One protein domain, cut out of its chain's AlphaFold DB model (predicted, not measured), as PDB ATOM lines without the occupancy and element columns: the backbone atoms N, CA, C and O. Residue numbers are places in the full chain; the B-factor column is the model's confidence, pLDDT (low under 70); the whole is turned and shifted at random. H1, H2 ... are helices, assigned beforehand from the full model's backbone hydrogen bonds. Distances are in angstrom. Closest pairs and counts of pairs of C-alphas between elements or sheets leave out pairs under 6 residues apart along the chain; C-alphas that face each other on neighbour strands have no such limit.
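AT A GLANCE: This is residues 45 to 122 of the 123 residues of an uncharacterized protein of Comamonas sp. (UniProt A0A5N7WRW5). Helix H3 forms the core of a rounded all-helix body, with H1 and the first half of H2 packed beside it and H4 crossing it at nearly a right angle. H2 and H3 make a helical hairpin that spreads toward its loop, residues 71 to 80, and the small H5 lies at the edge, touching no helix. The printed part has 78 residues with five named helices, H1 to H5 in chain order, and no named strand. It is compact, with a radius of gyration of the C-alphas of 11.2 A and spans of 29 by 28 by 22 A.

IN THESE COORDINATES: H1, residues 45 to 55, begins at C-alpha 45 (217.675, 251.096, 328.672) and is 15.4 A long. H2, residues 58 to 70, measures 18.1 A. H3, residues 81 to 94, measures 19.7 A and begins at C-alpha 81 (229.168, 250.401, 325.248). H4 is residues 104 to 112, and H5, residues 116 to 121, ends at C-alpha 121 (234.613, 248.170, 306.347).

HOW THE PARTS SIT: H3 is the hub. H1 touches it, closest at the C-alphas of Ala 54 and Val 88, 5.2 A, the same way at a shallow tilt of 34.6 degrees, only just short of steep. H2 touches H3 with residues 59 to 64 alone, closest at the C-alphas of Gly 60 and Val 88, 4.6 A, opposite ways at a shallow tilt of 23 degrees. H1 and H2 touch only at the corner, closest at the C-alphas of Ala 54 and Gly 60, 4.3 A. H4 touches H3, about perpendicular at 79 degrees, closest at the C-alphas of Ala 86 and Cys 110, 4.5 A. H5 is close to H3 but not clearly touching, and apart from H4. In H1, H2, H3 and H4 every O i to N i+4 pair is within hydrogen-bond range; H5 has 0 of 2, with 2 of 3 O i to N i+3 pairs.

THE WHOLE: The C-alphas of Asp 72 and Gly 96, the two farthest apart, are 30.4 A apart. The printed part has no cut and no long link. Its mean pLDDT is 86.5, with residues 115 to 122 under 70.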
ATOM      1  N   GLY A  45     218.171 250.406 329.870       84.25
ATOM      2  CA  GLY A  45     217.675 251.096 328.672       84.25
ATOM      3  C   GLY A  45     218.675 251.109 327.507       84.25
ATOM      4  O   GLY A  45     218.284 250.945 326.357       84.25
ATOM      5  N   TYR A  46     219.968 251.238 327.803       85.75
ATOM      6  CA  TYR A  46     221.033 251.218 326.796       85.75
ATOM      7  C   TYR A  46     221.279 249.799 326.276       85.75
ATOM      8  O   TYR A  46     221.500 249.607 325.083       85.75
ATOM      9  N   GLN A  47     221.197 248.806 327.168       90.00
ATOM     10  CA  GLN A  47     221.269 247.393 326.802       90.00
ATOM     11  C   GLN A  47     220.128 247.015 325.847       90.00
ATOM     12  O   GLN A  47     220.388 246.447 324.791       90.00
ATOM     13  N   LYS A  48     218.886 247.402 326.174       90.12
ATOM     14  CA  LYS A  48     217.710 247.146 325.326       90.12
ATOM     15  C   LYS A  48     217.858 247.743 323.934       90.12
ATOM     16  O   LYS A  48     217.601 247.046 322.963       90.12
ATOM     17  N   TYR A  49     218.324 248.990 323.840       90.38
ATOM     18  CA  TYR A  49     218.587 249.622 322.548       90.38
ATOM     19  C   TYR A  49     219.568 248.800 321.704       90.38
ATOM     20  O   TYR A  49     219.299 248.523 320.539       90.38
ATOM     21  N   VAL A  50     220.689 248.381 322.297       91.44
ATOM     22  CA  VAL A  50     221.709 247.592 321.596       91.44
ATOM     23  C   VAL A  50     221.161 246.241 321.148       91.44
ATOM     24  O   VAL A  50     221.387 245.863 320.004       91.44
ATOM     25  N   ASP A  51     220.434 245.531 322.010       92.44
ATOM     26  CA  ASP A  51     219.862 244.224 321.675       92.44
ATOM     27  C   ASP A  51     218.801 244.341 320.565       92.44
ATOM     28  O   ASP A  51     218.787 243.537 319.632       92.44
ATOM     29  N   GLU A  52     217.953 245.372 320.619       92.12
ATOM     30  CA  GLU A  52     216.903 245.620 319.628       92.12
ATOM     31  C   GLU A  52     217.494 246.005 318.268       92.12
ATOM     32  O   GLU A  52     217.168 245.386 317.255       92.12
ATOM     33  N   VAL A  53     218.447 246.939 318.235       91.62
ATOM     34  CA  VAL A  53     219.137 247.332 316.997       91.62
ATOM     35  C   VAL A  53     219.970 246.181 316.431       91.62
ATOM     36  O   VAL A  53     219.969 245.956 315.221       91.62
ATOM     37  N   ALA A  54     220.644 245.406 317.285       93.12
ATOM     38  CA  ALA A  54     221.385 244.226 316.851       93.12
ATOM     39  C   ALA A  54     220.465 243.164 316.240       93.12
ATOM     40  O   ALA A  54     220.870 242.499 315.288       93.12
ATOM     41  N   SER A  55     219.242 242.998 316.755       93.19
ATOM     42  CA  SER A  55     218.277 242.016 316.241       93.19
ATOM     43  C   SER A  55     217.788 242.322 314.821       93.19
ATOM     44  O   SER A  55     217.398 241.408 314.096       93.19
ATOM     45  N   SER A  56     217.886 243.583 314.394       91.69
ATOM     46  CA  SER A  56     217.500 244.035 313.055       91.69
ATOM     47  C   SER A  56     218.515 243.687 311.958       91.69
ATOM     48  O   SER A  56     218.198 243.833 310.780       91.69
ATOM     49  N   SER A  57     219.721 243.227 312.312       90.81
ATOM     50  CA  SER A  57     220.775 242.835 311.365       90.81
ATOM     51  C   SER A  57     221.454 241.537 311.796       90.81
ATOM     52  O   SER A  57     221.890 241.393 312.938       90.81
ATOM     53  N   LEU A  58     221.650 240.606 310.855       91.62
ATOM     54  CA  LEU A  58     222.392 239.364 311.115       91.62
ATOM     55  C   LEU A  58     223.851 239.643 311.524       91.62
ATOM     56  O   LEU A  58     224.420 238.938 312.364       91.62
ATOM     57  N   ARG A  59     224.468 240.684 310.947       89.50
ATOM     58  CA  ARG A  59     225.834 241.107 311.294       89.50
ATOM     59  C   ARG A  59     225.877 241.698 312.701       89.50
ATOM     60  O   ARG A  59     226.766 241.338 313.472       89.50
ATOM     61  N   GLY A  60     224.892 242.528 313.050       89.38
ATOM     62  CA  GLY A  60     224.742 243.101 314.388       89.38
ATOM     63  C   GLY A  60     224.619 242.030 315.475       89.38
ATOM     64  O   GLY A  60     225.400 242.020 316.427       89.38
ATOM     65  N   THR A  61     223.714 241.068 315.294       92.25
ATOM     66  CA  THR A  61     223.542 239.938 316.227       92.25
ATOM     67  C   THR A  61     224.784 239.060 316.327       92.25
ATOM     68  O   THR A  61     225.176 238.675 317.430       92.25
ATOM     69  N   THR A  62     225.444 238.764 315.204       93.44
ATOM     70  CA  THR A  62     226.678 237.960 315.203       93.44
ATOM     71  C   THR A  62     227.803 238.661 315.964       93.44
ATOM     72  O   THR A  62     228.469 238.036 316.790       93.44
ATOM     73  N   PHE A  63     227.994 239.963 315.734       91.69
ATOM     74  CA  PHE A  63     228.987 240.770 316.442       91.69
ATOM     75  C   PHE A  63     228.715 240.809 317.950       91.69
ATOM     76  O   PHE A  63     229.616 240.568 318.755       91.69
ATOM     77  N   LEU A  64     227.460 241.060 318.331       92.69
ATOM     78  CA  LEU A  64     227.037 241.120 319.724       92.69
ATOM     79  C   LEU A  64     227.252 239.778 320.444       92.69
ATOM     80  O   LEU A  64     227.802 239.737 321.543       92.69
ATOM     81  N   ASN A  65     226.885 238.665 319.806       93.69
ATOM     82  CA  ASN A  65     227.076 237.331 320.370       93.69
ATOM     83  C   ASN A  65     228.569 236.982 320.508       93.69
ATOM     84  O   ASN A  65     229.011 236.507 321.553       93.69
ATOM     85  N   ALA A  66     229.379 237.299 319.492       92.50
ATOM     86  CA  ALA A  66     230.828 237.130 319.565       92.50
ATOM     87  C   ALA A  66     231.441 237.939 320.720       92.50
ATOM     88  O   ALA A  66     232.337 237.451 321.411       92.50
ATOM     89  N   TYR A  67     230.938 239.150 320.973       92.62
ATOM     90  CA  TYR A  67     231.330 239.954 322.125       92.62
ATOM     91  C   TYR A  67     230.948 239.279 323.455       92.62
ATOM     92  O   TYR A  67     231.791 239.182 324.347       92.62
ATOM     93  N   TYR A  68     229.723 238.767 323.592       93.19
ATOM     94  CA  TYR A  68     229.293 238.060 324.806       93.19
ATOM     95  C   TYR A  68     230.148 236.828 325.100       93.19
ATOM     96  O   TYR A  68     230.613 236.667 326.227       93.19
ATOM     97  N   ILE A  69     230.440 236.018 324.079       92.69
ATOM     98  CA  ILE A  69     231.301 234.835 324.200       92.69
ATOM     99  C   ILE A  69     232.733 235.235 324.570       92.69
ATOM    100  O   ILE A  69     233.315 234.678 325.496       92.69
ATOM    101  N   LYS A  70     233.310 236.221 323.871       92.88
ATOM    102  CA  LYS A  70     234.710 236.638 324.059       92.88
ATOM    103  C   LYS A  70     235.008 237.108 325.481       92.88
ATOM    104  O   LYS A  70     236.128 236.946 325.957       92.88
ATOM    105  N   PHE A  71     234.033 237.738 326.120       89.81
ATOM    106  CA  PHE A  71     234.196 238.348 327.432       89.81
ATOM    107  C   PHE A  71     233.420 237.623 328.538       89.81
ATOM    108  O   PHE A  71     233.324 238.164 329.636       89.81
ATOM    109  N   ASP A  72     232.868 236.442 328.238       90.00
ATOM    110  CA  ASP A  72     232.084 235.601 329.152       90.00
ATOM    111  C   ASP A  72     231.020 236.387 329.943       90.00
ATOM    112  O   ASP A  72     230.933 236.352 331.171       90.00
ATOM    113  N   ARG A  73     230.222 237.190 329.228       86.44
ATOM    114  CA  ARG A  73     229.210 238.083 329.818       86.44
ATOM    115  C   ARG A  73     227.932 238.101 328.999       86.44
ATOM    116  O   ARG A  73     227.965 237.905 327.794       86.44
ATOM    117  N   ARG A  74     226.802 238.386 329.653       86.38
ATOM    118  CA  ARG A  74     225.469 238.451 329.011       86.38
ATOM    119  C   ARG A  74     224.997 239.866 328.681       86.38
ATOM    120  O   ARG A  74     223.938 240.029 328.097       86.38
ATOM    121  N   THR A  75     225.751 240.874 329.106       89.44
ATOM    122  CA  THR A  75     225.424 242.292 328.931       89.44
ATOM    123  C   THR A  75     226.664 243.044 328.487       89.44
ATOM    124  O   THR A  75     227.791 242.654 328.808       89.44
ATOM    125  N   VAL A  76     226.465 244.159 327.796       89.31
ATOM    126  CA  VAL A  76     227.547 245.066 327.421       89.31
ATOM    127  C   VAL A  76     228.068 245.765 328.675       89.31
ATOM    128  O   VAL A  76     227.287 246.216 329.517       89.31
ATOM    129  N   ALA A  77     229.391 245.827 328.844       89.38
ATOM    130  CA  ALA A  77     229.963 246.628 329.926       89.38
ATOM    131  C   ALA A  77     229.985 248.104 329.554       89.38
ATOM    132  O   ALA A  77     230.182 248.469 328.395       89.38
ATOM    133  N   SER A  78     229.880 248.948 330.576       86.00
ATOM    134  CA  SER A  78     229.827 250.402 330.425       86.00
ATOM    135  C   SER A  78     230.998 250.962 329.614       86.00
ATOM    136  O   SER A  78     230.795 251.825 328.763       86.00
ATOM    137  N   LYS A  79     232.209 250.426 329.810       84.75
ATOM    138  CA  LYS A  79     233.410 250.856 329.077       84.75
ATOM    139  C   LYS A  79     233.387 250.533 327.578       84.75
ATOM    140  O   LYS A  79     233.984 251.256 326.790       84.75
ATOM    141  N   ASP A  80     232.711 249.454 327.191       89.12
ATOM    142  CA  ASP A  80     232.689 248.962 325.810       89.12
ATOM    143  C   ASP A  80     231.414 249.397 325.072       89.12
ATOM    144  O   ASP A  80     231.280 249.162 323.873       89.12
ATOM    145  N   PHE A  81     230.472 250.030 325.781       88.81
ATOM    146  CA  PHE A  81     229.168 250.401 325.248       88.81
ATOM    147  C   PHE A  81     229.259 251.238 323.979       88.81
ATOM    148  O   PHE A  81     228.576 250.941 323.007       88.81
ATOM    149  N   GLN A  82     230.122 252.256 323.966       87.94
ATOM    150  CA  GLN A  82     230.265 253.151 322.816       87.94
ATOM    151  C   GLN A  82     230.682 252.389 321.556       87.94
ATOM    152  O   GLN A  82     230.083 252.577 320.502       87.94
ATOM    153  N   LEU A  83     231.662 251.488 321.688       88.56
ATOM    154  CA  LEU A  83     232.148 250.669 320.584       88.56
ATOM    155  C   LEU A  83     231.070 249.696 320.101       88.56
ATOM    156  O   LEU A  83     230.815 249.609 318.902       88.56
ATOM    157  N   VAL A  84     230.435 248.973 321.029       91.38
ATOM    158  CA  VAL A  84     229.410 247.984 320.678       91.38
ATOM    159  C   VAL A  84     228.214 248.664 320.029       91.38
ATOM    160  O   VAL A  84     227.783 248.222 318.970       91.38
ATOM    161  N   CYS A  85     227.726 249.757 320.615       91.75
ATOM    162  CA  CYS A  85     226.586 250.497 320.099       91.75
ATOM    163  C   CYS A  85     226.860 251.057 318.702       91.75
ATOM    164  O   CYS A  85     226.067 250.840 317.793       91.75
ATOM    165  N   ALA A  86     228.008 251.710 318.499       91.25
ATOM    166  CA  ALA A  86     228.386 252.216 317.185       91.25
ATOM    167  C   ALA A  86     228.426 251.101 316.128       91.25
ATOM    168  O   ALA A  86     227.927 251.284 315.019       91.25
ATOM    169  N   ALA A  87     228.962 249.933 316.491       90.81
ATOM    170  CA  ALA A  87     229.045 248.785 315.603       90.81
ATOM    171  C   ALA A  87     227.674 248.225 315.210       90.81
ATOM    172  O   ALA A  87     227.390 248.087 314.020       90.81
ATOM    173  N   VAL A  88     226.812 247.914 316.186       92.44
ATOM    174  CA  VAL A  88     225.490 247.341 315.883       92.44
ATOM    175  C   VAL A  88     224.593 248.331 315.146       92.44
ATOM    176  O   VAL A  88     223.920 247.924 314.204       92.44
ATOM    177  N   THR A  89     224.639 249.621 315.495       92.06
ATOM    178  CA  THR A  89     223.901 250.672 314.781       92.06
ATOM    179  C   THR A  89     224.367 250.785 313.335       92.06
ATOM    180  O   THR A  89     223.535 250.802 312.435       92.06
ATOM    181  N   ALA A  90     225.678 250.788 313.087       89.56
ATOM    182  CA  ALA A  90     226.200 250.900 311.731       89.56
ATOM    183  C   ALA A  90     225.856 249.674 310.862       89.56
ATOM    184  O   ALA A  90     225.518 249.831 309.690       89.56
ATOM    185  N   PHE A  91     225.886 248.461 311.428       90.75
ATOM    186  CA  PHE A  91     225.444 247.258 310.717       90.75
ATOM    187  C   PHE A  91     223.946 247.277 310.410       90.75
ATOM    188  O   PHE A  91     223.554 246.952 309.293       90.75
ATOM    189  N   ALA A  92     223.118 247.679 311.375       90.75
ATOM    190  CA  ALA A  92     221.678 247.779 311.179       90.75
ATOM    191  C   ALA A  92     221.323 248.803 310.090       90.75
ATOM    192  O   ALA A  92     220.543 248.496 309.191       90.75
ATOM    193  N   GLU A  93     221.943 249.985 310.116       90.56
ATOM    194  CA  GLU A  93     221.718 251.036 309.114       90.56
ATOM    195  C   GLU A  93     222.185 250.634 307.719       90.56
ATOM    196  O   GLU A  93     221.484 250.888 306.740       90.56
ATOM    197  N   HIS A  94     223.333 249.961 307.621       88.94
ATOM    198  CA  HIS A  94     223.815 249.414 306.355       88.94
ATOM    199  C   HIS A  94     222.835 248.384 305.767       88.94
ATOM    200  O   HIS A  94     222.639 248.331 304.554       88.94
ATOM    201  N   ASP A  95     222.177 247.598 306.618       88.69
ATOM    202  CA  ASP A  95     221.157 246.630 306.205       88.69
ATOM    203  C   ASP A  95     219.768 247.281 305.981       88.69
ATOM    204  O   ASP A  95     218.785 246.589 305.713       88.69
ATOM    205  N   GLY A  96     219.680 248.617 306.041       88.38
ATOM    206  CA  GLY A  96     218.479 249.401 305.745       88.38
ATOM    207  C   GLY A  96     217.536 249.616 306.932       88.38
ATOM    208  O   GLY A  96     216.423 250.116 306.745       88.38
ATOM    209  N   PHE A  97     217.945 249.248 308.148       91.75
ATOM    210  CA  PHE A  97     217.171 249.494 309.361       91.75
ATOM    211  C   PHE A  97     217.385 250.918 309.887       91.75
ATOM    212  O   PHE A  97     218.506 251.400 310.005       91.75
ATOM    213  N   ASP A  98     216.295 251.579 310.267       90.31
ATOM    214  CA  ASP A  98     216.339 252.920 310.845       90.31
ATOM    215  C   ASP A  98     216.429 252.852 312.376       90.31
ATOM    216  O   ASP A  98     215.426 252.678 313.076       90.31
ATOM    217  N   ALA A  99     217.649 253.001 312.893       87.44
ATOM    218  CA  ALA A  99     217.947 252.952 314.319       87.44
ATOM    219  C   ALA A  99     217.298 254.088 315.138       87.44
ATOM    220  O   ALA A  99     217.151 253.953 316.357       87.44
ATOM    221  N   GLU A 100     216.869 255.190 314.504       90.81
ATOM    222  CA  GLU A 100     216.176 256.288 315.196       90.81
ATOM    223  C   GLU A 100     214.774 255.887 315.656       90.81
ATOM    224  O   GLU A 100     214.270 256.447 316.633       90.81
ATOM    225  N   ARG A 101     214.169 254.874 315.017       89.38
ATOM    226  CA  ARG A 101     212.859 254.331 315.414       89.38
ATOM    227  C   ARG A 101     212.872 253.709 316.803       89.38
ATOM    228  O   ARG A 101     211.841 253.714 317.468       89.38
ATOM    229  N   VAL A 102     214.022 253.183 317.228       88.81
ATOM    230  CA  VAL A 102     214.208 252.635 318.577       88.81
ATOM    231  C   VAL A 102     214.501 253.774 319.558       88.81
ATOM    232  O   VAL A 102     213.873 253.889 320.607       88.81
ATOM    233  N   SER A 103     215.457 254.643 319.214       88.62
ATOM    234  CA  SER A 103     215.781 255.847 319.981       88.62
ATOM    235  C   SER A 103     216.607 256.813 319.137       88.62
ATOM    236  O   SER A 103     217.750 256.517 318.788       88.62
ATOM    237  N   ALA A 104     216.061 257.999 318.863       88.19
ATOM    238  CA  ALA A 104     216.759 259.042 318.113       88.19
ATOM    239  C   ALA A 104     218.020 259.549 318.840       88.19
ATOM    240  O   ALA A 104     219.079 259.693 318.224       88.19
ATOM    241  N   ASP A 105     217.938 259.772 320.157       88.69
ATOM    242  CA  ASP A 105     219.070 260.269 320.948       88.69
ATOM    243  C   ASP A 105     220.223 259.258 320.999       88.69
ATOM    244  O   ASP A 105     221.383 259.629 320.798       88.69
ATOM    245  N   LEU A 106     219.920 257.972 321.217       86.31
ATOM    246  CA  LEU A 106     220.940 256.921 321.262       86.31
ATOM    247  C   LEU A 106     221.525 256.637 319.884       86.31
ATOM    248  O   LEU A 106     222.745 256.535 319.771       86.31
ATOM    249  N   ALA A 107     220.700 256.592 318.835       87.69
ATOM    250  CA  ALA A 107     221.189 256.440 317.467       87.69
ATOM    251  C   ALA A 107     222.175 257.554 317.109       87.69
ATOM    252  O   ALA A 107     223.282 257.291 316.633       87.69
ATOM    253  N   LYS A 108     221.831 258.805 317.431       88.62
ATOM    254  CA  LYS A 108     222.717 259.945 317.203       88.62
ATOM    255  C   LYS A 108     224.017 259.833 317.998       88.62
ATOM    256  O   LYS A 108     225.084 260.067 317.432       88.62
ATOM    257  N   LEU A 109     223.950 259.463 319.278       87.62
ATOM    258  CA  LEU A 109     225.140 259.253 320.107       87.62
ATOM    259  C   LEU A 109     226.040 258.158 319.531       87.62
ATOM    260  O   LEU A 109     227.238 258.373 319.373       87.62
ATOM    261  N   CYS A 110     225.482 257.009 319.163       88.19
ATOM    262  CA  CYS A 110     226.264 255.872 318.688       88.19
ATOM    263  C   CYS A 110     226.899 256.123 317.315       88.19
ATOM    264  O   CYS A 110     228.029 255.697 317.089       88.19
ATOM    265  N   ARG A 111     226.266 256.929 316.450       85.00
ATOM    266  CA  ARG A 111     226.878 257.391 315.191       85.00
ATOM    267  C   ARG A 111     228.117 258.259 315.393       85.00
ATOM    268  O   ARG A 111     229.060 258.171 314.608       85.00
ATOM    269  N   ILE A 112     228.138 259.094 316.435       85.00
ATOM    270  CA  ILE A 112     229.296 259.951 316.743       85.00
ATOM    271  C   ILE A 112     230.524 259.094 317.075       85.00
ATOM    272  O   ILE A 112     231.644 259.463 316.727       85.00
ATOM    273  N   PHE A 113     230.312 257.940 317.706       79.38
ATOM    274  CA  PHE A 113     231.382 257.048 318.143       79.38
ATOM    275  C   PHE A 113     231.812 256.015 317.097       79.38
ATOM    276  O   PHE A 113     232.671 255.198 317.419       79.38
ATOM    277  N   ILE A 114     231.277 256.042 315.865       71.31
ATOM    278  CA  ILE A 114     231.698 255.109 314.807       71.31
ATOM    279  C   ILE A 114     233.196 255.294 314.545       71.31
ATOM    280  O   ILE A 114     233.605 256.349 314.032       71.31
ATOM    281  N   PRO A 115     234.018 254.285 314.877       64.69
ATOM    282  CA  PRO A 115     235.450 254.406 314.725       64.69
ATOM    283  C   PRO A 115     235.799 254.357 313.224       64.69
ATOM    284  O   PRO A 115     235.078 253.792 312.398       64.69
ATOM    285  N   GLN A 116     236.847 255.089 312.834       60.00
ATOM    286  CA  GLN A 116     237.159 255.375 311.421       60.00
ATOM    287  C   GLN A 116     237.500 254.111 310.616       60.00
ATOM    288  O   GLN A 116     237.189 254.029 309.433       60.00
ATOM    289  N   ASP A 117     238.081 253.114 311.275       59.00
ATOM    290  CA  ASP A 117     238.354 251.770 310.760       59.00
ATOM    291  C   ASP A 117     237.076 251.008 310.380       59.00
ATOM    292  O   ASP A 117     237.043 250.274 309.390       59.00
ATOM    293  N   MET A 118     235.986 251.226 311.112       61.06
ATOM    294  CA  MET A 118     234.705 250.598 310.811       61.06
ATOM    295  C   MET A 118     234.011 251.245 309.610       61.06
ATOM    296  O   MET A 118     233.365 250.550 308.831       61.06
ATOM    297  N   LYS A 119     234.211 252.553 309.394       60.97
ATOM    298  CA  LYS A 119     233.680 253.250 308.209       60.97
ATOM    299  C   LYS A 119     234.232 252.673 306.910       60.97
ATOM    300  O   LYS A 119     233.476 252.522 305.961       60.97
ATOM    301  N   SER A 120     235.514 252.301 306.882       62.38
ATOM    302  CA  SER A 120     236.124 251.661 305.709       62.38
ATOM    303  C   SER A 120     235.645 250.230 305.455       62.38
ATOM    304  O   SER A 120     235.738 249.761 304.330       62.38
ATOM    305  N   ALA A 121     235.136 249.533 306.476       60.22
ATOM    306  CA  ALA A 121     234.613 248.170 306.347       60.22
ATOM    307  C   ALA A 121     233.130 248.126 305.924       60.22
ATOM    308  O   ALA A 121     232.589 247.047 305.682       60.22
ATOM    309  N   LEU A 122     232.475 249.289 305.886       59.09
ATOM    310  CA  LEU A 122     231.071 249.475 305.516       59.09
ATOM    311  C   LEU A 122     230.893 250.128 304.132       59.09
ATOM    312  O   LEU A 122     229.755 250.355 303.729       59.09
TER     313      LEU A 122